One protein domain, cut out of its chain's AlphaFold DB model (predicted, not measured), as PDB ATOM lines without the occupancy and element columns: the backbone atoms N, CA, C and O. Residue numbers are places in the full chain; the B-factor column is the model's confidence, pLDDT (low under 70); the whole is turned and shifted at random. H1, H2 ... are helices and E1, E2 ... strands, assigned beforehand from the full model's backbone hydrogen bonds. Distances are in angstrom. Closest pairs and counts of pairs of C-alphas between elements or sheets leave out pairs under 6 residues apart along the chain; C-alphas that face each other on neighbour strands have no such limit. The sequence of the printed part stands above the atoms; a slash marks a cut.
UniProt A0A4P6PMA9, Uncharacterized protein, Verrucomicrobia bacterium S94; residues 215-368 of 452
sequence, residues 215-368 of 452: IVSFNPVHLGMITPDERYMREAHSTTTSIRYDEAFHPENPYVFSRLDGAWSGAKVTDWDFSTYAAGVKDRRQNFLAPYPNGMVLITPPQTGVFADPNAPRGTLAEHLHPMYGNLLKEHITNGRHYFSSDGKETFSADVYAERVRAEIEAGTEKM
ATOM      1  N   ILE A 215      42.254  -8.077 172.735       98.75
ATOM      2  CA  ILE A 215      42.108  -7.619 171.346       98.75
ATOM      3  C   ILE A 215      42.094  -8.818 170.396       98.75
ATOM      4  O   ILE A 215      43.036  -9.605 170.340       98.75
ATOM      5  N   VAL A 216      41.035  -8.904 169.592       98.56
ATOM      6  CA  VAL A 216      40.784 -10.000 168.639       98.56
ATOM      7  C   VAL A 216      40.698  -9.508 167.188       98.56
ATOM      8  O   VAL A 216      40.344 -10.254 166.278       98.56
ATOM      9  N   SER A 217      41.031  -8.232 166.962       98.50
ATOM     10  CA  SER A 217      41.176  -7.618 165.636       98.50
ATOM     11  C   SER A 217      42.620  -7.578 165.123       98.50
ATOM     12  O   SER A 217      42.897  -6.879 164.146       98.50
ATOM     13  N   PHE A 218      43.552  -8.297 165.757       98.69
ATOM     14  CA  PHE A 218      44.872  -8.532 165.170       98.69
ATOM     15  C   PHE A 218      44.783  -9.619 164.098       98.69
ATOM     16  O   PHE A 218      44.091 -10.624 164.276       98.69
ATOM     17  N   ASN A 219      45.493  -9.431 162.992       98.62
ATOM     18  CA  ASN A 219      45.699 -10.507 162.033       98.62
ATOM     19  C   ASN A 219      46.709 -11.515 162.627       98.62
ATOM     20  O   ASN A 219      47.656 -11.089 163.293       98.62
ATOM     21  N   PRO A 220      46.544 -12.834 162.416       98.25
ATOM     22  CA  PRO A 220      47.521 -13.822 162.884       98.25
ATOM     23  C   PRO A 220      48.889 -13.714 162.183       98.25
ATOM     24  O   PRO A 220      49.878 -14.246 162.683       98.25
ATOM     25  N   VAL A 221      48.981 -13.030 161.041       98.62
ATOM     26  CA  VAL A 221      50.259 -12.678 160.415       98.62
ATOM     27  C   VAL A 221      50.852 -11.440 161.092       98.62
ATOM     28  O   VAL A 221      50.145 -10.472 161.370       98.62
ATOM     29  N   HIS A 222      52.166 -11.439 161.311       98.50
ATOM     30  CA  HIS A 222      52.913 -10.276 161.788       98.50
ATOM     31  C   HIS A 222      54.275 -10.150 161.093       98.50
ATOM     32  O   HIS A 222      54.809 -11.107 160.522       98.50
ATOM     33  N   LEU A 223      54.851  -8.947 161.149       98.50
ATOM     34  CA  LEU A 223      56.212  -8.689 160.693       98.50
ATOM     35  C   LEU A 223      57.191  -8.711 161.868       98.50
ATOM     36  O   LEU A 223      57.049  -7.925 162.800       98.50
ATOM     37  N   GLY A 224      58.212  -9.558 161.792       98.50
ATOM     38  CA  GLY A 224      59.386  -9.498 162.656       98.50
ATOM     39  C   GLY A 224      60.394  -8.490 162.104       98.50
ATOM     40  O   GLY A 224      60.995  -8.708 161.051       98.50
ATOM     41  N   MET A 225      60.583  -7.370 162.796       98.62
ATOM     42  CA  MET A 225      61.539  -6.341 162.402       98.62
ATOM     43  C   MET A 225      62.923  -6.650 162.980       98.62
ATOM     44  O   MET A 225      63.093  -6.739 164.195       98.62
ATOM     45  N   ILE A 226      63.925  -6.798 162.115       98.06
ATOM     46  CA  ILE A 226      65.336  -6.935 162.512       98.06
ATOM     47  C   ILE A 226      66.040  -5.576 162.464       98.06
ATOM     48  O   ILE A 226      65.417  -4.548 162.193       98.06
ATOM     49  N   THR A 227      67.354  -5.556 162.715       96.38
ATOM     50  CA  THR A 227      68.153  -4.335 162.583       96.38
ATOM     51  C   THR A 227      67.903  -3.683 161.217       96.38
ATOM     52  O   THR A 227      68.109  -4.333 160.187       96.38
ATOM     53  N   PRO A 228      67.426  -2.428 161.195       96.25
ATOM     54  CA  PRO A 228      66.934  -1.798 159.980       96.25
ATOM     55  C   PRO A 228      68.061  -1.504 158.985       96.25
ATOM     56  O   PRO A 228      69.186  -1.194 159.379       96.25
ATOM     57  N   ASP A 229      67.744  -1.541 157.689       96.69
ATOM     58  CA  ASP A 229      68.668  -1.097 156.639       96.69
ATOM     59  C   ASP A 229      69.001   0.400 156.810       96.69
ATOM     60  O   ASP A 229      68.126   1.240 157.035       96.69
ATOM     61  N   GLU A 230      70.283   0.751 156.699       92.31
ATOM     62  CA  GLU A 230      70.767   2.118 156.942       92.31
ATOM     63  C   GLU A 230      70.204   3.140 155.940       92.31
ATOM     64  O   GLU A 230      69.974   4.305 156.284       92.31
ATOM     65  N   ARG A 231      69.942   2.733 154.690       91.44
ATOM     66  CA  ARG A 231      69.327   3.618 153.696       91.44
ATOM     67  C   ARG A 231      67.843   3.815 153.988       91.44
ATOM     68  O   ARG A 231      67.394   4.961 153.953       91.44
ATOM     69  N   TYR A 232      67.128   2.743 154.333       93.31
ATOM     70  CA  TYR A 232      65.753   2.821 154.834       93.31
ATOM     71  C   TYR A 232      65.653   3.799 156.015       93.31
ATOM     72  O   TYR A 232      64.845   4.728 155.973       93.31
ATOM     73  N   MET A 233      66.535   3.679 157.014       91.25
ATOM     74  CA  MET A 233      66.562   4.592 158.162       91.25
ATOM     75  C   MET A 233      66.809   6.039 157.745       91.25
ATOM     76  O   MET A 233      66.104   6.953 158.177       91.25
ATOM     77  N   ARG A 234      67.791   6.274 156.875       88.50
ATOM     78  CA  ARG A 234      68.113   7.625 156.405       88.50
ATOM     79  C   ARG A 234      66.929   8.294 155.702       88.50
ATOM     80  O   ARG A 234      66.705   9.485 155.908       88.50
ATOM     81  N   GLU A 235      66.214   7.562 154.855       88.88
ATOM     82  CA  GLU A 235      65.054   8.083 154.124       88.88
ATOM     83  C   GLU A 235      63.865   8.301 155.069       88.88
ATOM     84  O   GLU A 235      63.294   9.390 155.093       88.88
ATOM     85  N   ALA A 236      63.585   7.344 155.955       89.25
ATOM     86  CA  ALA A 236      62.516   7.449 156.946       89.25
ATOM     87  C   ALA A 236      62.655   8.646 157.903       89.25
ATOM     88  O   ALA A 236      61.662   9.148 158.422       89.25
ATOM     89  N   HIS A 237      63.876   9.133 158.133       86.88
ATOM     90  CA  HIS A 237      64.151  10.300 158.978       86.88
ATOM     91  C   HIS A 237      64.298  11.618 158.206       86.88
ATOM     92  O   HIS A 237      64.652  12.642 158.791       86.88
ATOM     93  N   SER A 238      64.011  11.629 156.902       86.12
ATOM     94  CA  SER A 238      64.225  12.784 156.026       86.12
ATOM     95  C   SER A 238      62.923  13.479 155.590       86.12
ATOM     96  O   SER A 238      62.796  13.938 154.451       86.12
ATOM     97  N   THR A 239      61.954  13.622 156.494       81.31
ATOM     98  CA  THR A 239      60.608  14.136 156.164       81.31
ATOM     99  C   THR A 239      60.548  15.621 155.781       81.31
ATOM    100  O   THR A 239      59.527  16.099 155.293       81.31
ATOM    101  N   THR A 240      61.631  16.381 155.970       79.12
ATOM    102  CA  THR A 240      61.722  17.798 155.567       79.12
ATOM    103  C   THR A 240      62.376  18.011 154.204       79.12
ATOM    104  O   THR A 240      62.252  19.092 153.632       79.12
ATOM    105  N   THR A 241      63.074  17.008 153.663       79.31
ATOM    106  CA  THR A 241      63.792  17.148 152.386       79.31
ATOM    107  C   THR A 241      62.919  16.655 151.239       79.31
ATOM    108  O   THR A 241      62.575  15.481 151.208       79.31
ATOM    109  N   SER A 242      62.613  17.522 150.271       81.75
ATOM    110  CA  SER A 242      61.740  17.202 149.128       81.75
ATOM    111  C   SER A 242      62.476  16.905 147.815       81.75
ATOM    112  O   SER A 242      61.860  16.897 146.756       81.75
ATOM    113  N   ILE A 243      63.796  16.716 147.867       84.00
ATOM    114  CA  ILE A 243      64.677  16.575 146.691       84.00
ATOM    115  C   ILE A 243      65.519  15.289 146.735       84.00
ATOM    116  O   ILE A 243      66.624  15.255 146.211       84.00
ATOM    117  N   ARG A 244      65.035  14.246 147.426       84.12
ATOM    118  CA  ARG A 244      65.768  12.975 147.595       84.12
ATOM    119  C   ARG A 244      65.385  11.882 146.607       84.12
ATOM    120  O   ARG A 244      65.985  10.811 146.649       84.12
ATOM    121  N   TYR A 245      64.431  12.151 145.720       88.19
ATOM    122  CA  TYR A 245      64.130  11.225 144.641       88.19
ATOM    123  C   TYR A 245      65.354  11.049 143.737       88.19
ATOM    124  O   TYR A 245      65.991  12.015 143.327       88.19
ATOM    125  N   ASP A 246      65.647   9.793 143.441       89.94
ATOM    126  CA  ASP A 246      66.746   9.337 142.598       89.94
ATOM    127  C   ASP A 246      66.131   8.420 141.541       89.94
ATOM    128  O   ASP A 246      65.645   7.334 141.871       89.94
ATOM    129  N   GLU A 247      66.099   8.907 140.303       91.56
ATOM    130  CA  GLU A 247      65.445   8.248 139.172       91.56
ATOM    131  C   GLU A 247      66.142   6.964 138.724       91.56
ATOM    132  O   GLU A 247      65.491   6.109 138.135       91.56
ATOM    133  N   ALA A 248      67.434   6.804 139.022       93.88
ATOM    134  CA  ALA A 248      68.176   5.593 138.698       93.88
ATOM    135  C   ALA A 248      68.039   4.547 139.812       93.88
ATOM    136  O   ALA A 248      68.030   3.347 139.550       93.88
ATOM    137  N   PHE A 249      67.933   4.992 141.066       92.44
ATOM    138  CA  PHE A 249      67.888   4.087 142.207       92.44
ATOM    139  C   PHE A 249      66.479   3.597 142.549       92.44
ATOM    140  O   PHE A 249      66.283   2.395 142.716       92.44
ATOM    141  N   HIS A 250      65.506   4.496 142.721       91.19
ATOM    142  CA  HIS A 250      64.209   4.125 143.307       91.19
ATOM    143  C   HIS A 250      63.390   3.143 142.456       91.19
ATOM    144  O   HIS A 250      62.744   2.287 143.061       91.19
ATOM    145  N   PRO A 251      63.397   3.208 141.109       90.62
ATOM    146  CA  PRO A 251      62.694   2.214 140.295       90.62
ATOM    147  C   PRO A 251      63.236   0.788 140.459       90.62
ATOM    148  O   PRO A 251      62.457  -0.157 140.441       90.62
ATOM    149  N   GLU A 252      64.541   0.644 140.700       93.25
ATOM    150  CA  GLU A 252      65.241  -0.651 140.766       93.25
ATOM    151  C   GLU A 252      65.398  -1.187 142.201       93.25
ATOM    152  O   GLU A 252      66.011  -2.229 142.428       93.25
ATOM    153  N   ASN A 253      64.909  -0.454 143.209       94.00
ATOM    154  CA  ASN A 253      65.118  -0.777 144.622       94.00
ATOM    155  C   ASN A 253      63.799  -0.706 145.403       94.00
ATOM    156  O   ASN A 253      63.557   0.263 146.126       94.00
ATOM    157  N   PRO A 254      62.940  -1.730 145.283       95.62
ATOM    158  CA  PRO A 254      61.675  -1.786 146.003       95.62
ATOM    159  C   PRO A 254      61.914  -1.995 147.502       95.62
ATOM    160  O   PRO A 254      62.732  -2.819 147.912       95.62
ATOM    161  N   TYR A 255      61.205  -1.223 148.329       96.44
ATOM    162  CA  TYR A 255      61.278  -1.311 149.789       96.44
ATOM    163  C   TYR A 255      59.993  -1.920 150.342       96.44
ATOM    164  O   TYR A 255      58.913  -1.668 149.805       96.44
ATOM    165  N   VAL A 256      60.109  -2.651 151.454       98.12
ATOM    166  CA  VAL A 256      58.949  -3.105 152.239       98.12
ATOM    167  C   VAL A 256      58.170  -1.904 152.779       98.12
ATOM    168  O   VAL A 256      56.947  -1.852 152.648       98.12
ATOM    169  N   PHE A 257      58.886  -0.915 153.320       96.81
ATOM    170  CA  PHE A 257      58.341   0.379 153.725       96.81
ATOM    171  C   PHE A 257      58.957   1.479 152.854       96.81
ATOM    172  O   PHE A 257      60.112   1.869 153.025       96.81
ATOM    173  N   SER A 258      58.191   1.976 151.894       92.88
ATOM    174  CA  SER A 258      58.651   2.912 150.873       92.88
ATOM    175  C   SER A 258      58.058   4.309 151.052       92.88
ATOM    176  O   SER A 258      57.037   4.510 151.722       92.88
ATOM    177  N   ARG A 259      58.678   5.285 150.375       92.88
ATOM    178  CA  ARG A 259      58.138   6.644 150.221       92.88
ATOM    179  C   ARG A 259      57.964   7.386 151.553       92.88
ATOM    180  O   ARG A 259      56.937   8.001 151.809       92.88
ATOM    181  N   LEU A 260      58.972   7.291 152.417       90.75
ATOM    182  CA  LEU A 260      58.905   7.760 153.806       90.75
ATOM    183  C   LEU A 260      59.545   9.134 154.039       90.75
ATOM    184  O   LEU A 260      59.444   9.682 155.135       90.75
ATOM    185  N   ASP A 261      60.206   9.692 153.027       89.69
ATOM    186  CA  ASP A 261      60.814  11.019 153.103       89.69
ATOM    187  C   ASP A 261      59.877  12.131 152.592       89.69
ATOM    188  O   ASP A 261      58.779  11.893 152.085       89.69
ATOM    189  N   GLY A 262      60.322  13.382 152.733       87.56
ATOM    190  CA  GLY A 262      59.541  14.556 152.346       87.56
ATOM    191  C   GLY A 262      59.347  14.742 150.836       87.56
ATOM    192  O   GLY A 262      58.516  15.559 150.438       87.56
ATOM    193  N   ALA A 263      60.084  14.028 149.975       88.38
ATOM    194  CA  ALA A 263      59.877  14.061 148.523       88.38
ATOM    195  C   ALA A 263      58.595  13.322 148.128       88.38
ATOM    196  O   ALA A 263      58.007  13.608 147.085       88.38
ATOM    197  N   TRP A 264      58.130  12.419 148.990       89.62
ATOM    198  CA  TRP A 264      56.963  11.586 148.746       89.62
ATOM    199  C   TRP A 264      55.700  12.033 149.482       89.62
ATOM    200  O   TRP A 264      54.696  11.322 149.444       89.62
ATOM    201  N   SER A 265      55.704  13.207 150.120       87.88
ATOM    202  CA  SER A 265      54.542  13.697 150.864       87.88
ATOM    203  C   SER A 265      53.282  13.757 150.003       87.88
ATOM    204  O   SER A 265      53.162  14.542 149.063       87.88
ATOM    205  N   GLY A 266      52.315  12.909 150.350       88.31
ATOM    206  CA  GLY A 266      51.066  12.721 149.624       88.31
ATOM    207  C   GLY A 266      51.150  12.021 148.268       88.31
ATOM    208  O   GLY A 266      50.157  12.022 147.533       88.31
ATOM    209  N   ALA A 267      52.292  11.423 147.932       91.12
ATOM    210  CA  ALA A 267      52.431  10.548 146.777       91.12
ATOM    211  C   ALA A 267      51.669   9.235 147.003       91.12
ATOM    212  O   ALA A 267      51.565   8.767 148.140       91.12
ATOM    213  N   LYS A 268      51.177   8.622 145.913       94.81
ATOM    214  CA  LYS A 268      50.625   7.254 145.939       94.81
ATOM    215  C   LYS A 268      51.645   6.320 146.602       94.81
ATOM    216  O   LYS A 268      52.841   6.539 146.440       94.81
ATOM    217  N   VAL A 269      51.221   5.295 147.318       94.56
ATOM    218  CA  VAL A 269      52.129   4.228 147.762       94.56
ATOM    219  C   VAL A 269      52.248   3.166 146.653       94.56
ATOM    220  O   VAL A 269      51.351   3.049 145.814       94.56
ATOM    221  N   THR A 270      53.376   2.454 146.556       95.56
ATOM    222  CA  THR A 270      53.501   1.322 145.621       95.56
ATOM    223  C   THR A 270      52.591   0.169 146.043       95.56
ATOM    224  O   THR A 270      52.240   0.031 147.216       95.56
ATOM    225  N   ASP A 271      52.212  -0.684 145.094       96.19
ATOM    226  CA  ASP A 271      51.263  -1.772 145.366       96.19
ATOM    227  C   ASP A 271      51.877  -2.882 146.254       96.19
ATOM    228  O   ASP A 271      51.155  -3.639 146.907       96.19
ATOM    229  N   TRP A 272      53.212  -2.950 146.314       97.31
ATOM    230  CA  TRP A 272      53.991  -3.864 147.160       97.31
ATOM    231  C   TRP A 272      54.489  -3.256 148.473       97.31
ATOM    232  O   TRP A 272      55.200  -3.919 149.228       97.31
ATOM    233  N   ASP A 273      54.173  -1.997 148.757       97.81
ATOM    234  CA  ASP A 273      54.445  -1.446 150.078       97.81
ATOM    235  C   ASP A 273      53.537  -2.113 151.106       97.81
ATOM    236  O   ASP A 273      52.341  -2.304 150.860       97.81
ATOM    237  N   PHE A 274      54.090  -2.429 152.270       98.31
ATOM    238  CA  PHE A 274      53.342  -3.079 153.334       98.31
ATOM    239  C   PHE A 274      52.094  -2.296 153.762       98.31
ATOM    240  O   PHE A 274      51.034  -2.895 153.947       98.31
ATOM    241  N   SER A 275      52.163  -0.962 153.820       97.62
ATOM    242  CA  SER A 275      51.006  -0.109 154.123       97.62
ATOM    243  C   SER A 275      49.844  -0.346 153.145       97.62
ATOM    244  O   SER A 275      48.674  -0.281 153.533       97.62
ATOM    245  N   THR A 276      50.136  -0.637 151.875       97.44
ATOM    246  CA  THR A 276      49.107  -0.806 150.844       97.44
ATOM    247  C   THR A 276      48.281  -2.062 151.077       97.44
ATOM    248  O   THR A 276      47.056  -1.976 151.172       97.44
ATOM    249  N   TYR A 277      48.923  -3.227 151.188       97.31
ATOM    250  CA  TYR A 277      48.196  -4.498 151.279       97.31
ATOM    251  C   TYR A 277      47.840  -4.922 152.707       97.31
ATOM    252  O   TYR A 277      46.886  -5.676 152.871       97.31
ATOM    253  N   ALA A 278      48.549  -4.443 153.735       97.88
ATOM    254  CA  ALA A 278      48.189  -4.721 155.126       97.88
ATOM    255  C   ALA A 278      47.161  -3.710 155.655       97.88
ATOM    256  O   ALA A 278      46.141  -4.088 156.227       97.88
ATOM    257  N   ALA A 279      47.411  -2.414 155.438       97.31
ATOM    258  CA  ALA A 279      46.628  -1.341 156.048       97.31
ATOM    259  C   ALA A 279      45.570  -0.731 155.117       97.31
ATOM    260  O   ALA A 279      44.717   0.018 155.591       97.31
ATOM    261  N   GLY A 280      45.594  -1.024 153.811       95.69
ATOM    262  CA  GLY A 280      44.695  -0.413 152.824       95.69
ATOM    263  C   GLY A 280      45.028   1.052 152.506       95.69
ATOM    264  O   GLY A 280      44.169   1.797 152.023       95.69
ATOM    265  N   VAL A 281      46.255   1.487 152.804       95.19
ATOM    266  CA  VAL A 281      46.736   2.849 152.549       95.19
ATOM    267  C   VAL A 281      46.978   3.059 151.056       95.19
ATOM    268  O   VAL A 281      47.487   2.189 150.360       95.19
ATOM    269  N   LYS A 282      46.624   4.246 150.551       93.69
ATOM    270  CA  LYS A 282      46.740   4.580 149.120       93.69
ATOM    271  C   LYS A 282      47.816   5.617 148.823       93.69
ATOM    272  O   LYS A 282      48.359   5.631 147.719       93.69
ATOM    273  N   ASP A 283      48.113   6.489 149.778       93.94
ATOM    274  CA  ASP A 283      49.100   7.557 149.654       93.94
ATOM    275  C   ASP A 283      49.688   7.954 151.018       93.94
ATOM    276  O   ASP A 283      49.183   7.571 152.072       93.94
ATOM    277  N   ARG A 284      50.777   8.728 150.997       92.06
ATOM    278  CA  ARG A 284      51.475   9.241 152.187       92.06
ATOM    279  C   ARG A 284      50.936  10.612 152.619       92.06
ATOM    280  O   ARG A 284      51.715  11.534 152.851       92.06
ATOM    281  N   ARG A 285      49.607  10.820 152.617       86.75
ATOM    282  CA  ARG A 285      49.026  12.071 153.141       86.75
ATOM    283  C   ARG A 285      48.921  12.003 154.651       86.75
ATOM    284  O   ARG A 285      49.698  12.687 155.292       86.75
ATOM    285  N   GLN A 286      47.987  11.245 155.228       86.81
ATOM    286  CA  GLN A 286      47.743  11.221 156.683       86.81
ATOM    287  C   GLN A 286      46.974   9.962 157.093       86.81
ATOM    288  O   GLN A 286      45.742   9.959 157.087       86.81
ATOM    289  N   ASN A 287      47.685   8.902 157.467       91.44
ATOM    290  CA  ASN A 287      47.089   7.576 157.672       91.44
ATOM    291  C   ASN A 287      46.837   7.243 159.153       91.44
ATOM    292  O   ASN A 287      46.988   6.101 159.573       91.44
ATOM    293  N   PHE A 288      46.432   8.237 159.950       92.56
ATOM    294  CA  PHE A 288      46.140   8.080 161.387       92.56
ATOM    295  C   PHE A 288      44.987   7.111 161.683       92.56
ATOM    296  O   PHE A 288      44.940   6.498 162.741       92.56
ATOM    297  N   LEU A 289      44.047   6.985 160.747       95.06
ATOM    298  CA  LEU A 289      42.877   6.112 160.846       95.06
ATOM    299  C   LEU A 289      42.920   5.075 159.721       95.06
ATOM    300  O   LEU A 289      41.966   4.942 158.958       95.06
ATOM    301  N   ALA A 290      44.061   4.408 159.537       95.62
ATOM    302  CA  ALA A 290      44.190   3.399 158.492       95.62
ATOM    303  C   ALA A 290      43.184   2.245 158.708       95.62
ATOM    304  O   ALA A 290      42.993   1.822 159.852       95.62
ATOM    305  N   PRO A 291      42.530   1.753 157.639       95.75
ATOM    306  CA  PRO A 291      41.384   0.857 157.766       95.75
ATOM    307  C   PRO A 291      41.731  -0.579 158.168       95.75
ATOM    308  O   PRO A 291      40.904  -1.199 158.825       95.75
ATOM    309  N   TYR A 292      42.898  -1.115 157.776       97.88
ATOM    310  CA  TYR A 292      43.296  -2.510 158.050       97.88
ATOM    311  C   TYR A 292      42.151  -3.517 157.803       97.88
ATOM    312  O   TYR A 292      41.643  -4.136 158.742       97.88
ATOM    313  N   PRO A 293      41.688  -3.679 156.547       97.25
ATOM    314  CA  PRO A 293      40.478  -4.454 156.247       97.25
ATOM    315  C   PRO A 293      40.576  -5.928 156.669       97.25
ATOM    316  O   PRO A 293      39.565  -6.544 156.989       97.25
ATOM    317  N   ASN A 294      41.799  -6.462 156.727       98.12
ATOM    318  CA  ASN A 294      42.099  -7.838 157.116       98.12
ATOM    319  C   ASN A 294      42.543  -7.957 158.589       98.12
ATOM    320  O   ASN A 294      43.118  -8.970 158.976       98.12
ATOM    321  N   GLY A 295      42.323  -6.925 159.408       98.25
ATOM    322  CA  GLY A 295      42.836  -6.847 160.775       98.25
ATOM    323  C   GLY A 295      44.204  -6.173 160.862       98.25
ATOM    324  O   GLY A 295      44.955  -6.092 159.888       98.25
ATOM    325  N   MET A 296      44.525  -5.660 162.048       98.69
ATOM    326  CA  MET A 296      45.797  -4.991 162.319       98.69
ATOM    327  C   MET A 296      46.946  -5.999 162.246       98.69
ATOM    328  O   MET A 296      46.986  -6.957 163.016       98.69
ATOM    329  N   VAL A 297      47.892  -5.765 161.336       98.69
ATOM    330  CA  VAL A 297      49.093  -6.594 161.168       98.69
ATOM    331  C   VAL A 297      50.219  -5.978 161.996       98.69
ATOM    332  O   VAL A 297      50.676  -4.870 161.707       98.69
ATOM    333  N   LEU A 298      50.634  -6.672 163.056       98.75
ATOM    334  CA  LEU A 298      51.609  -6.164 164.025       98.75
ATOM    335  C   LEU A 298      53.032  -6.128 163.450       98.75
ATOM    336  O   LEU A 298      53.408  -6.986 162.652       98.75
ATOM    337  N   ILE A 299      53.844  -5.169 163.910       98.75
ATOM    338  CA  ILE A 299      55.296  -5.143 163.667       98.75
ATOM    339  C   ILE A 299      56.006  -5.347 165.007       98.75
ATOM    340  O   ILE A 299      55.961  -4.484 165.883       98.75
ATOM    341  N   THR A 300      56.642  -6.498 165.175       98.56
ATOM    342  CA  THR A 300      57.163  -7.007 166.447       98.56
ATOM    343  C   THR A 300      58.675  -7.236 166.377       98.56
ATOM    344  O   THR A 300      59.232  -7.341 165.283       98.56
ATOM    345  N   PRO A 301      59.366  -7.418 167.517       98.44
ATOM    346  CA  PRO A 301      60.644  -8.127 167.529       98.44
ATOM    347  C   PRO A 301      60.493  -9.524 166.915       98.44
ATOM    348  O   PRO A 301      59.392 -10.086 166.996       98.44
ATOM    349  N   PRO A 302      61.560 -10.105 166.339       98.06
ATOM    350  CA  PRO A 302      61.510 -11.462 165.823       98.06
ATOM    351  C   PRO A 302      61.176 -12.461 166.936       98.06
ATOM    352  O   PRO A 302      61.721 -12.380 168.042       98.06
ATOM    353  N   GLN A 303      60.258 -13.376 166.647       96.12
ATOM    354  CA  GLN A 303      59.727 -14.367 167.581       96.12
ATOM    355  C   GLN A 303      60.400 -15.727 167.404       96.12
ATOM    356  O   GLN A 303      60.558 -16.467 168.373       96.12
ATOM    357  N   THR A 304      60.815 -16.057 166.179       92.75
ATOM    358  CA  THR A 304      61.408 -17.356 165.845       92.75
ATOM    359  C   THR A 304      62.656 -17.236 164.961       92.75
ATOM    360  O   THR A 304      62.973 -16.178 164.417       92.75
ATOM    361  N   GLY A 305      63.387 -18.343 164.809       93.88
ATOM    362  CA  GLY A 305      64.531 -18.430 163.898       93.88
ATOM    363  C   GLY A 305      65.809 -17.770 164.420       93.88
ATOM    364  O   GLY A 305      65.956 -17.508 165.611       93.88
ATOM    365  N   VAL A 306      66.759 -17.519 163.514       97.31
ATOM    366  CA  VAL A 306      68.114 -17.037 163.865       97.31
ATOM    367  C   VAL A 306      68.145 -15.587 164.357       97.31
ATOM    368  O   VAL A 306      69.157 -15.140 164.889       97.31
ATOM    369  N   PHE A 307      67.049 -14.854 164.161       97.12
ATOM    370  CA  PHE A 307      66.916 -13.450 164.541       97.12
ATOM    371  C   PHE A 307      66.208 -13.245 165.883       97.12
ATOM    372  O   PHE A 307      66.200 -12.126 166.397       97.12
ATOM    373  N   ALA A 308      65.588 -14.289 166.434       96.69
ATOM    374  CA  ALA A 308      64.910 -14.206 167.716       96.69
ATOM    375  C   ALA A 308      65.918 -14.097 168.865       96.69
ATOM    376  O   ALA A 308      66.985 -14.708 168.843       96.69
ATOM    377  N   ASP A 309      65.536 -13.354 169.900       96.06
ATOM    378  CA  ASP A 309      66.217 -13.373 171.193       96.06
ATOM    379  C   ASP A 309      65.404 -14.251 172.158       96.06
ATOM    380  O   ASP A 309      64.439 -13.754 172.749       96.06
ATOM    381  N   PRO A 310      65.745 -15.547 172.304       93.38
ATOM    382  CA  PRO A 310      64.980 -16.479 173.132       93.38
ATOM    383  C   PRO A 310      65.139 -16.214 174.634       93.38
ATOM    384  O   PRO A 310      64.388 -16.773 175.428       93.38
ATOM    385  N   ASN A 311      66.111 -15.386 175.034       95.44
ATOM    386  CA  ASN A 311      66.372 -15.061 176.436       95.44
ATOM    387  C   ASN A 311      65.786 -13.700 176.836       95.44
ATOM    388  O   ASN A 311      66.005 -13.241 177.959       95.44
ATOM    389  N   ALA A 312      65.072 -13.036 175.924       96.94
ATOM    390  CA  ALA A 312      64.494 -11.736 176.192       96.94
ATOM    391  C   ALA A 312      63.454 -11.812 177.330       96.94
ATOM    392  O   ALA A 312      62.510 -12.602 177.236       96.94
ATOM    393  N   PRO A 313      63.545 -10.951 178.364       97.38
ATOM    394  CA  PRO A 313      62.587 -10.926 179.472       97.38
ATOM    395  C   PRO A 313      61.123 -10.733 179.060       97.38
ATOM    396  O   PRO A 313      60.229 -11.123 179.806       97.38
ATOM    397  N   ARG A 314      60.866 -10.132 177.889       96.81
ATOM    398  CA  ARG A 314      59.515  -9.910 177.354       96.81
ATOM    399  C   ARG A 314      58.727 -11.193 177.064       96.81
ATOM    400  O   ARG A 314      57.513 -11.094 176.938       96.81
ATOM    401  N   GLY A 315      59.371 -12.355 176.940       96.38
ATOM    402  CA  GLY A 315      58.710 -13.589 176.500       96.38
ATOM    403  C   GLY A 315      58.359 -13.582 175.007       96.38
ATOM    404  O   GLY A 315      58.983 -12.885 174.202       96.38
ATOM    405  N   THR A 316      57.366 -14.378 174.628       95.88
ATOM    406  CA  THR A 316      56.899 -14.522 173.240       95.88
ATOM    407  C   THR A 316      55.600 -13.760 173.004       95.88
ATOM    408  O   THR A 316      54.781 -13.600 173.901       95.88
ATOM    409  N   LEU A 317      55.354 -13.339 171.763       97.38
ATOM    410  CA  LEU A 317      54.105 -12.700 171.345       97.38
ATOM    411  C   LEU A 317      52.879 -13.560 171.695       97.38
ATOM    412  O   LEU A 317      51.876 -13.030 172.161       97.38
ATOM    413  N   ALA A 318      52.970 -14.880 171.516       96.88
ATOM    414  CA  ALA A 318      51.867 -15.803 171.779       96.88
ATOM    415  C   ALA A 318      51.408 -15.797 173.249       96.88
ATOM    416  O   ALA A 318      50.218 -15.941 173.505       96.88
ATOM    417  N   GLU A 319      52.322 -15.593 174.204       95.88
ATOM    418  CA  GLU A 319      52.006 -15.529 175.644       95.88
ATOM    419  C   GLU A 319      51.208 -14.276 176.028       95.88
ATOM    420  O   GLU A 319      50.581 -14.238 177.086       95.88
ATOM    421  N   HIS A 320      51.240 -13.249 175.178       97.31
ATOM    422  CA  HIS A 320      50.633 -11.941 175.424       97.31
ATOM    423  C   HIS A 320      49.372 -11.683 174.601       97.31
ATOM    424  O   HIS A 320      48.675 -10.703 174.855       97.31
ATOM    425  N   LEU A 321      49.089 -12.497 173.588       98.19
ATOM    426  CA  LEU A 321      47.898 -12.347 172.756       98.19
ATOM    427  C   LEU A 321      46.730 -13.176 173.292       98.19
ATOM    428  O   LEU A 321      46.896 -14.056 174.136       98.19
ATOM    429  N   HIS A 322      45.532 -12.902 172.769       98.06
ATOM    430  CA  HIS A 322      44.355 -13.716 173.057       98.06
ATOM    431  C   HIS A 322      44.652 -15.205 172.769       98.06
ATOM    432  O   HIS A 322      45.243 -15.505 171.722       98.06
ATOM    433  N   PRO A 323      44.212 -16.160 173.615       96.00
ATOM    434  CA  PRO A 323      44.501 -17.587 173.438       96.00
ATOM    435  C   PRO A 323      44.153 -18.153 172.055       96.00
ATOM    436  O   PRO A 323      44.791 -19.103 171.600       96.00
ATOM    437  N   MET A 324      43.192 -17.544 171.349       95.62
ATOM    438  CA  MET A 324      42.844 -17.928 169.977       95.62
ATOM    439  C   MET A 324      44.033 -17.894 169.008       95.62
ATOM    440  O   MET A 324      44.060 -18.668 168.056       95.62
ATOM    441  N   TYR A 325      45.023 -17.026 169.241       95.81
ATOM    442  CA  TYR A 325      46.177 -16.869 168.357       95.81
ATOM    443  C   TYR A 325      47.249 -17.947 168.552       95.81
ATOM    444  O   TYR A 325      48.115 -18.077 167.690       95.81
ATOM    445  N   GLY A 326      47.199 -18.736 169.633       84.94
ATOM    446  CA  GLY A 326      48.336 -19.528 170.125       84.94
ATOM    447  C   GLY A 326      49.059 -20.390 169.079       84.94
ATOM    448  O   GLY A 326      50.283 -20.429 169.073       84.94
ATOM    449  N   ASN A 327      48.325 -21.019 168.153       89.75
ATOM    450  CA  ASN A 327      48.897 -21.853 167.080       89.75
ATOM    451  C   ASN A 327      48.678 -21.279 165.668       89.75
ATOM    452  O   ASN A 327      48.858 -21.986 164.677       89.75
ATOM    453  N   LEU A 328      48.226 -20.030 165.566       95.19
ATOM    454  CA  LEU A 328      47.870 -19.397 164.294       95.19
ATOM    455  C   LEU A 328      48.939 -18.433 163.788       95.19
ATOM    456  O   LEU A 328      48.915 -18.076 162.611       95.19
ATOM    457  N   LEU A 329      49.836 -17.991 164.673       97.69
ATOM    458  CA  LEU A 329      50.774 -16.924 164.364       97.69
ATOM    459  C   LEU A 329      51.719 -17.300 163.227       97.69
ATOM    460  O   LEU A 329      52.293 -18.392 163.196       97.69
ATOM    461  N   LYS A 330      51.906 -16.349 162.313       97.88
ATOM    462  CA  LYS A 330      52.834 -16.477 161.197       97.88
ATOM    463  C   LYS A 330      53.703 -15.239 161.069       97.88
ATOM    464  O   LYS A 330      53.207 -14.117 161.036       97.88
ATOM    465  N   GLU A 331      55.004 -15.471 160.974       98.38
ATOM    466  CA  GLU A 331      56.016 -14.424 160.996       98.38
ATOM    467  C   GLU A 331      56.662 -14.226 159.618       98.38
ATOM    468  O   GLU A 331      57.067 -15.187 158.953       98.38
ATOM    469  N   HIS A 332      56.836 -12.962 159.224       98.62
ATOM    470  CA  HIS A 332      57.714 -12.565 158.124       98.62
ATOM    471  C   HIS A 332      58.777 -11.585 158.590       98.62
ATOM    472  O   HIS A 332      58.465 -10.577 159.214       98.62
ATOM    473  N   ILE A 333      60.033 -11.848 158.236       98.69
ATOM    474  CA  ILE A 333      61.160 -11.053 158.720       98.69
ATOM    475  C   ILE A 333      61.516  -9.950 157.728       98.69
ATOM    476  O   ILE A 333      61.662 -10.217 156.535       98.69
ATOM    477  N   THR A 334      61.703  -8.721 158.212       98.69
ATOM    478  CA  THR A 334      62.133  -7.579 157.397       98.69
ATOM    479  C   THR A 334      63.084  -6.649 158.145       98.69
ATOM    480  O   THR A 334      63.042  -6.543 159.366       98.69
ATOM    481  N   ASN A 335      63.926  -5.932 157.403       98.19
ATOM    482  CA  ASN A 335      64.719  -4.801 157.895       98.19
ATOM    483  C   ASN A 335      64.190  -3.443 157.384       98.19
ATOM    484  O   ASN A 335      64.921  -2.451 157.367       98.19
ATOM    485  N   GLY A 336      62.950  -3.415 156.889       97.62
ATOM    486  CA  GLY A 336      62.296  -2.256 156.278       97.62
ATOM    487  C   GLY A 336      62.562  -2.084 154.780       97.62
ATOM    488  O   GLY A 336      61.765  -1.444 154.091       97.62
ATOM    489  N   ARG A 337      63.623  -2.707 154.246       97.19
ATOM    490  CA  ARG A 337      63.940  -2.703 152.810       97.19
ATOM    491  C   ARG A 337      63.642  -4.039 152.142       97.19
ATOM    492  O   ARG A 337      62.951  -4.057 151.129       97.19
ATOM    493  N   HIS A 338      64.129  -5.131 152.718       98.38
ATOM    494  CA  HIS A 338      63.996  -6.483 152.176       98.38
ATOM    495  C   HIS A 338      63.221  -7.395 153.120       98.38
ATOM    496  O   HIS A 338      63.066  -7.092 154.307       98.38
ATOM    497  N   TYR A 339      62.774  -8.525 152.581       98.62
ATOM    498  CA  TYR A 339      62.307  -9.661 153.366       98.62
ATOM    499  C   TYR A 339      63.409 -10.707 153.519       98.62
ATOM    500  O   TYR A 339      64.296 -10.796 152.671       98.62
ATOM    501  N   PHE A 340      63.335 -11.515 154.576       98.56
ATOM    502  CA  PHE A 340      64.326 -12.549 154.881       98.56
ATOM    503  C   PHE A 340      63.665 -13.879 155.235       98.56
ATOM    504  O   PHE A 340      62.578 -13.909 155.823       98.56
ATOM    505  N   SER A 341      64.334 -14.986 154.904       97.25
ATOM    506  CA  SER A 341      63.973 -16.300 155.440       97.25
ATOM    507  C   SER A 341      64.240 -16.350 156.950       97.25
ATOM    508  O   SER A 341      65.116 -15.658 157.463       97.25
ATOM    509  N   SER A 342      63.513 -17.195 157.684       94.88
ATOM    510  CA  SER A 342      63.664 -17.328 159.145       94.88
ATOM    511  C   SER A 342      65.035 -17.865 159.583       94.88
ATOM    512  O   SER A 342      65.449 -17.646 160.722       94.88
ATOM    513  N   ASP A 343      65.752 -18.551 158.690       96.25
ATOM    514  CA  ASP A 343      67.131 -19.001 158.894       96.25
ATOM    515  C   ASP A 343      68.186 -17.975 158.446       96.25
ATOM    516  O   ASP A 343      69.383 -18.228 158.582       96.25
ATOM    517  N   GLY A 344      67.751 -16.826 157.919       96.12
ATOM    518  CA  GLY A 344      68.605 -15.717 157.502       96.12
ATOM    519  C   GLY A 344      69.452 -15.973 156.256       96.12
ATOM    520  O   GLY A 344      70.344 -15.175 155.970       96.12
ATOM    521  N   LYS A 345      69.219 -17.070 155.522       97.44
ATOM    522  CA  LYS A 345      70.018 -17.429 154.338       97.44
ATOM    523  C   LYS A 345      69.522 -16.802 153.042       97.44
ATOM    524  O   LYS A 345      70.320 -16.616 152.127       97.44
ATOM    525  N   GLU A 346      68.234 -16.493 152.952       97.94
ATOM    526  CA  GLU A 346      67.625 -15.913 151.760       97.94
ATOM    527  C   GLU A 346      67.172 -14.482 152.033       97.94
ATOM    528  O   GLU A 346      66.593 -14.176 153.078       97.94
ATOM    529  N   THR A 347      67.417 -13.619 151.049       98.19
ATOM    530  CA  THR A 347      66.941 -12.237 151.014       98.19
ATOM    531  C   THR A 347      66.022 -12.098 149.812       98.19
ATOM    532  O   THR A 347      66.409 -12.435 148.693       98.19
ATOM    533  N   PHE A 348      64.825 -11.569 150.028       98.19
ATOM    534  CA  PHE A 348      63.823 -11.391 148.987       98.19
ATOM    535  C   PHE A 348      63.566  -9.910 148.716       98.19
ATOM    536  O   PHE A 348      63.504  -9.077 149.629       98.19
ATOM    537  N   SER A 349      63.381  -9.594 147.437       97.44
ATOM    538  CA  SER A 349      62.921  -8.279 147.002       97.44
ATOM    539  C   SER A 349      61.489  -8.020 147.480       97.44
ATOM    540  O   SER A 349      60.663  -8.937 147.510       97.44
ATOM    541  N   ALA A 350      61.194  -6.779 147.871       97.88
ATOM    542  CA  ALA A 350      59.908  -6.428 148.467       97.88
ATOM    543  C   ALA A 350      58.734  -6.577 147.488       97.88
ATOM    544  O   ALA A 350      57.671  -7.045 147.881       97.88
ATOM    545  N   ASP A 351      58.940  -6.221 146.220       97.31
ATOM    546  CA  ASP A 351      57.940  -6.287 145.150       97.31
ATOM    547  C   ASP A 351      57.480  -7.710 144.820       97.31
ATOM    548  O   ASP A 351      56.294  -7.928 144.597       97.31
ATOM    549  N   VAL A 352      58.395  -8.678 144.870       96.56
ATOM    550  CA  VAL A 352      58.086 -10.094 144.641       96.56
ATOM    551  C   VAL A 352      57.487 -10.735 145.893       96.56
ATOM    552  O   VAL A 352      56.464 -11.413 145.835       96.56
ATOM    553  N   TYR A 353      58.106 -10.528 147.059       98.25
ATOM    554  CA  TYR A 353      57.696 -11.231 148.279       98.25
ATOM    555  C   TYR A 353      56.379 -10.698 148.869       98.25
ATOM    556  O   TYR A 353      55.690 -11.425 149.587       98.25
ATOM    557  N   ALA A 354      55.986  -9.460 148.543       98.31
ATOM    558  CA  ALA A 354      54.727  -8.863 148.992       98.31
ATOM    559  C   ALA A 354      53.488  -9.692 148.616       98.31
ATOM    560  O   ALA A 354      52.533  -9.715 149.388       98.31
ATOM    561  N   GLU A 355      53.489 -10.392 147.476       98.19
ATOM    562  CA  GLU A 355      52.359 -11.242 147.073       98.19
ATOM    563  C   GLU A 355      52.121 -12.382 148.064       98.19
ATOM    564  O   GLU A 355      50.983 -12.650 148.446       98.19
ATOM    565  N   ARG A 356      53.206 -13.001 148.541       98.31
ATOM    566  CA  ARG A 356      53.139 -14.049 149.559       98.31
ATOM    567  C   ARG A 356      52.583 -13.501 150.868       98.31
ATOM    568  O   ARG A 356      51.658 -14.086 151.420       98.31
ATOM    569  N   VAL A 357      53.121 -12.379 151.347       98.69
ATOM    570  CA  VAL A 357      52.674 -11.764 152.609       98.69
ATOM    571  C   VAL A 357      51.201 -11.362 152.521       98.69
ATOM    572  O   VAL A 357      50.431 -11.642 153.435       98.69
ATOM    573  N   ARG A 358      50.783 -10.763 151.399       98.62
ATOM    574  CA  ARG A 358      49.386 -10.394 151.140       98.62
ATOM    575  C   ARG A 358      48.461 -11.607 151.203       98.62
ATOM    576  O   ARG A 358      47.488 -11.569 151.948       98.62
ATOM    577  N   ALA A 359      48.781 -12.672 150.468       98.56
ATOM    578  CA  ALA A 359      47.960 -13.880 150.436       98.56
ATOM    579  C   ALA A 359      47.820 -14.515 151.830       98.56
ATOM    580  O   ALA A 359      46.764 -15.031 152.189       98.56
ATOM    581  N   GLU A 360      48.878 -14.461 152.638       98.44
ATOM    582  CA  GLU A 360      48.864 -14.999 153.996       98.44
ATOM    583  C   GLU A 360      48.055 -14.122 154.965       98.44
ATOM    584  O   GLU A 360      47.310 -14.664 155.783       98.44
ATOM    585  N   ILE A 361      48.128 -12.789 154.841       98.62
ATOM    586  CA  ILE A 361      47.269 -11.854 155.589       98.62
ATOM    587  C   ILE A 361      45.794 -12.105 155.255       98.62
ATOM    588  O   ILE A 361      44.966 -12.196 156.161       98.62
ATOM    589  N   GLU A 362      45.466 -12.238 153.967       98.06
ATOM    590  CA  GLU A 362      44.105 -12.513 153.491       98.06
ATOM    591  C   GLU A 362      43.590 -13.854 154.030       98.06
ATOM    592  O   GLU A 362      42.493 -13.918 154.583       98.06
ATOM    593  N   ALA A 363      44.408 -14.909 153.984       97.38
ATOM    594  CA  ALA A 363      44.060 -16.217 154.542       97.38
ATOM    595  C   ALA A 363      43.893 -16.205 156.074       97.38
ATOM    596  O   ALA A 363      43.160 -17.029 156.626       97.38
ATOM    597  N   GLY A 364      44.564 -15.281 156.770       96.94
ATOM    598  CA  GLY A 364      44.455 -15.109 158.217       96.94
ATOM    599  C   GLY A 364      43.088 -14.600 158.685       96.94
ATOM    600  O   GLY A 364      42.712 -14.855 159.829       96.94
ATOM    601  N   THR A 365      42.328 -13.930 157.812       96.12
ATOM    602  CA  THR A 365      41.033 -13.313 158.162       96.12
ATOM    603  C   THR A 365      39.989 -14.334 158.614       96.12
ATOM    604  O   THR A 365      39.317 -14.123 159.620       96.12
ATOM    605  N   GLU A 366      39.952 -15.500 157.966       94.38
ATOM    606  CA  GLU A 366      39.060 -16.628 158.277       94.38
ATOM    607  C   GLU A 366      39.274 -17.210 159.687       94.38
ATOM    608  O   GLU A 366      38.477 -18.016 160.169       94.38
ATOM    609  N   LYS A 367      40.383 -16.859 160.352       94.25
ATOM    610  CA  LYS A 367      40.692 -17.293 161.722       94.25
ATOM    611  C   LYS A 367      40.312 -16.269 162.787       94.25
ATOM    612  O   LYS A 367      40.379 -16.580 163.973       94.25
ATOM    613  N   MET A 368      39.944 -15.061 162.380       97.31
ATOM    614  CA  MET A 368      39.509 -13.998 163.279       97.31
ATOM    615  C   MET A 368      38.003 -14.123 163.558       97.31
ATOM    616  O   MET A 368      37.290 -14.783 162.802       97.31
TER     617      MET A 368
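What this domain is: This is residues 215 to 368 of the 452 residues of an uncharacterized protein of Verrucomicrobia bacterium S94 (UniProt A0A4P6PMA9). With little regular structure, a small parallel sheet, E2 E1 E3, has long H4 and short H2 side by side over one face; loops and H1 make one end. The 154 printed residues run E1 H1 H2 E2 H3 E3 H4, class mixed, 53 in named elements. The whole is compact, radius of gyration of the C-alphas 15.9 A, spans 47 by 32 by 27 A.

Where its parts are: E1, residues 218 to 225, 17.0 A, begins at C-alpha 218 (44.872, -8.532, 165.170). E2 is 296 to 300, E3 330 to 334, H1 230 to 236, H2 274 to 279, H3 317 to 320. H4, 350 to 367, 25.7 A, ends at C-alpha 367 (40.692, -17.293, 161.722).

How they stand to each other: E1 is parallel to E2, N 223 to O 298 2.9 A, and to E3, N 224 to O 332 2.8 A. H4's height over the sheet is 9.2 A, over E1 and E3. H2 and H4 touch, closest C-alphas Tyr 277 and Arg 358, 6.0 A. H1 and H3 are not on the sheet. Every O i to N i+4 pair is within hydrogen-bond range in H1 and H2, 9 of 14 in H4; H3 is too short.

The domain as a whole: The printed part has no cut; H1 to H2 is a long link. No printed residue is under 70 in pLDDT.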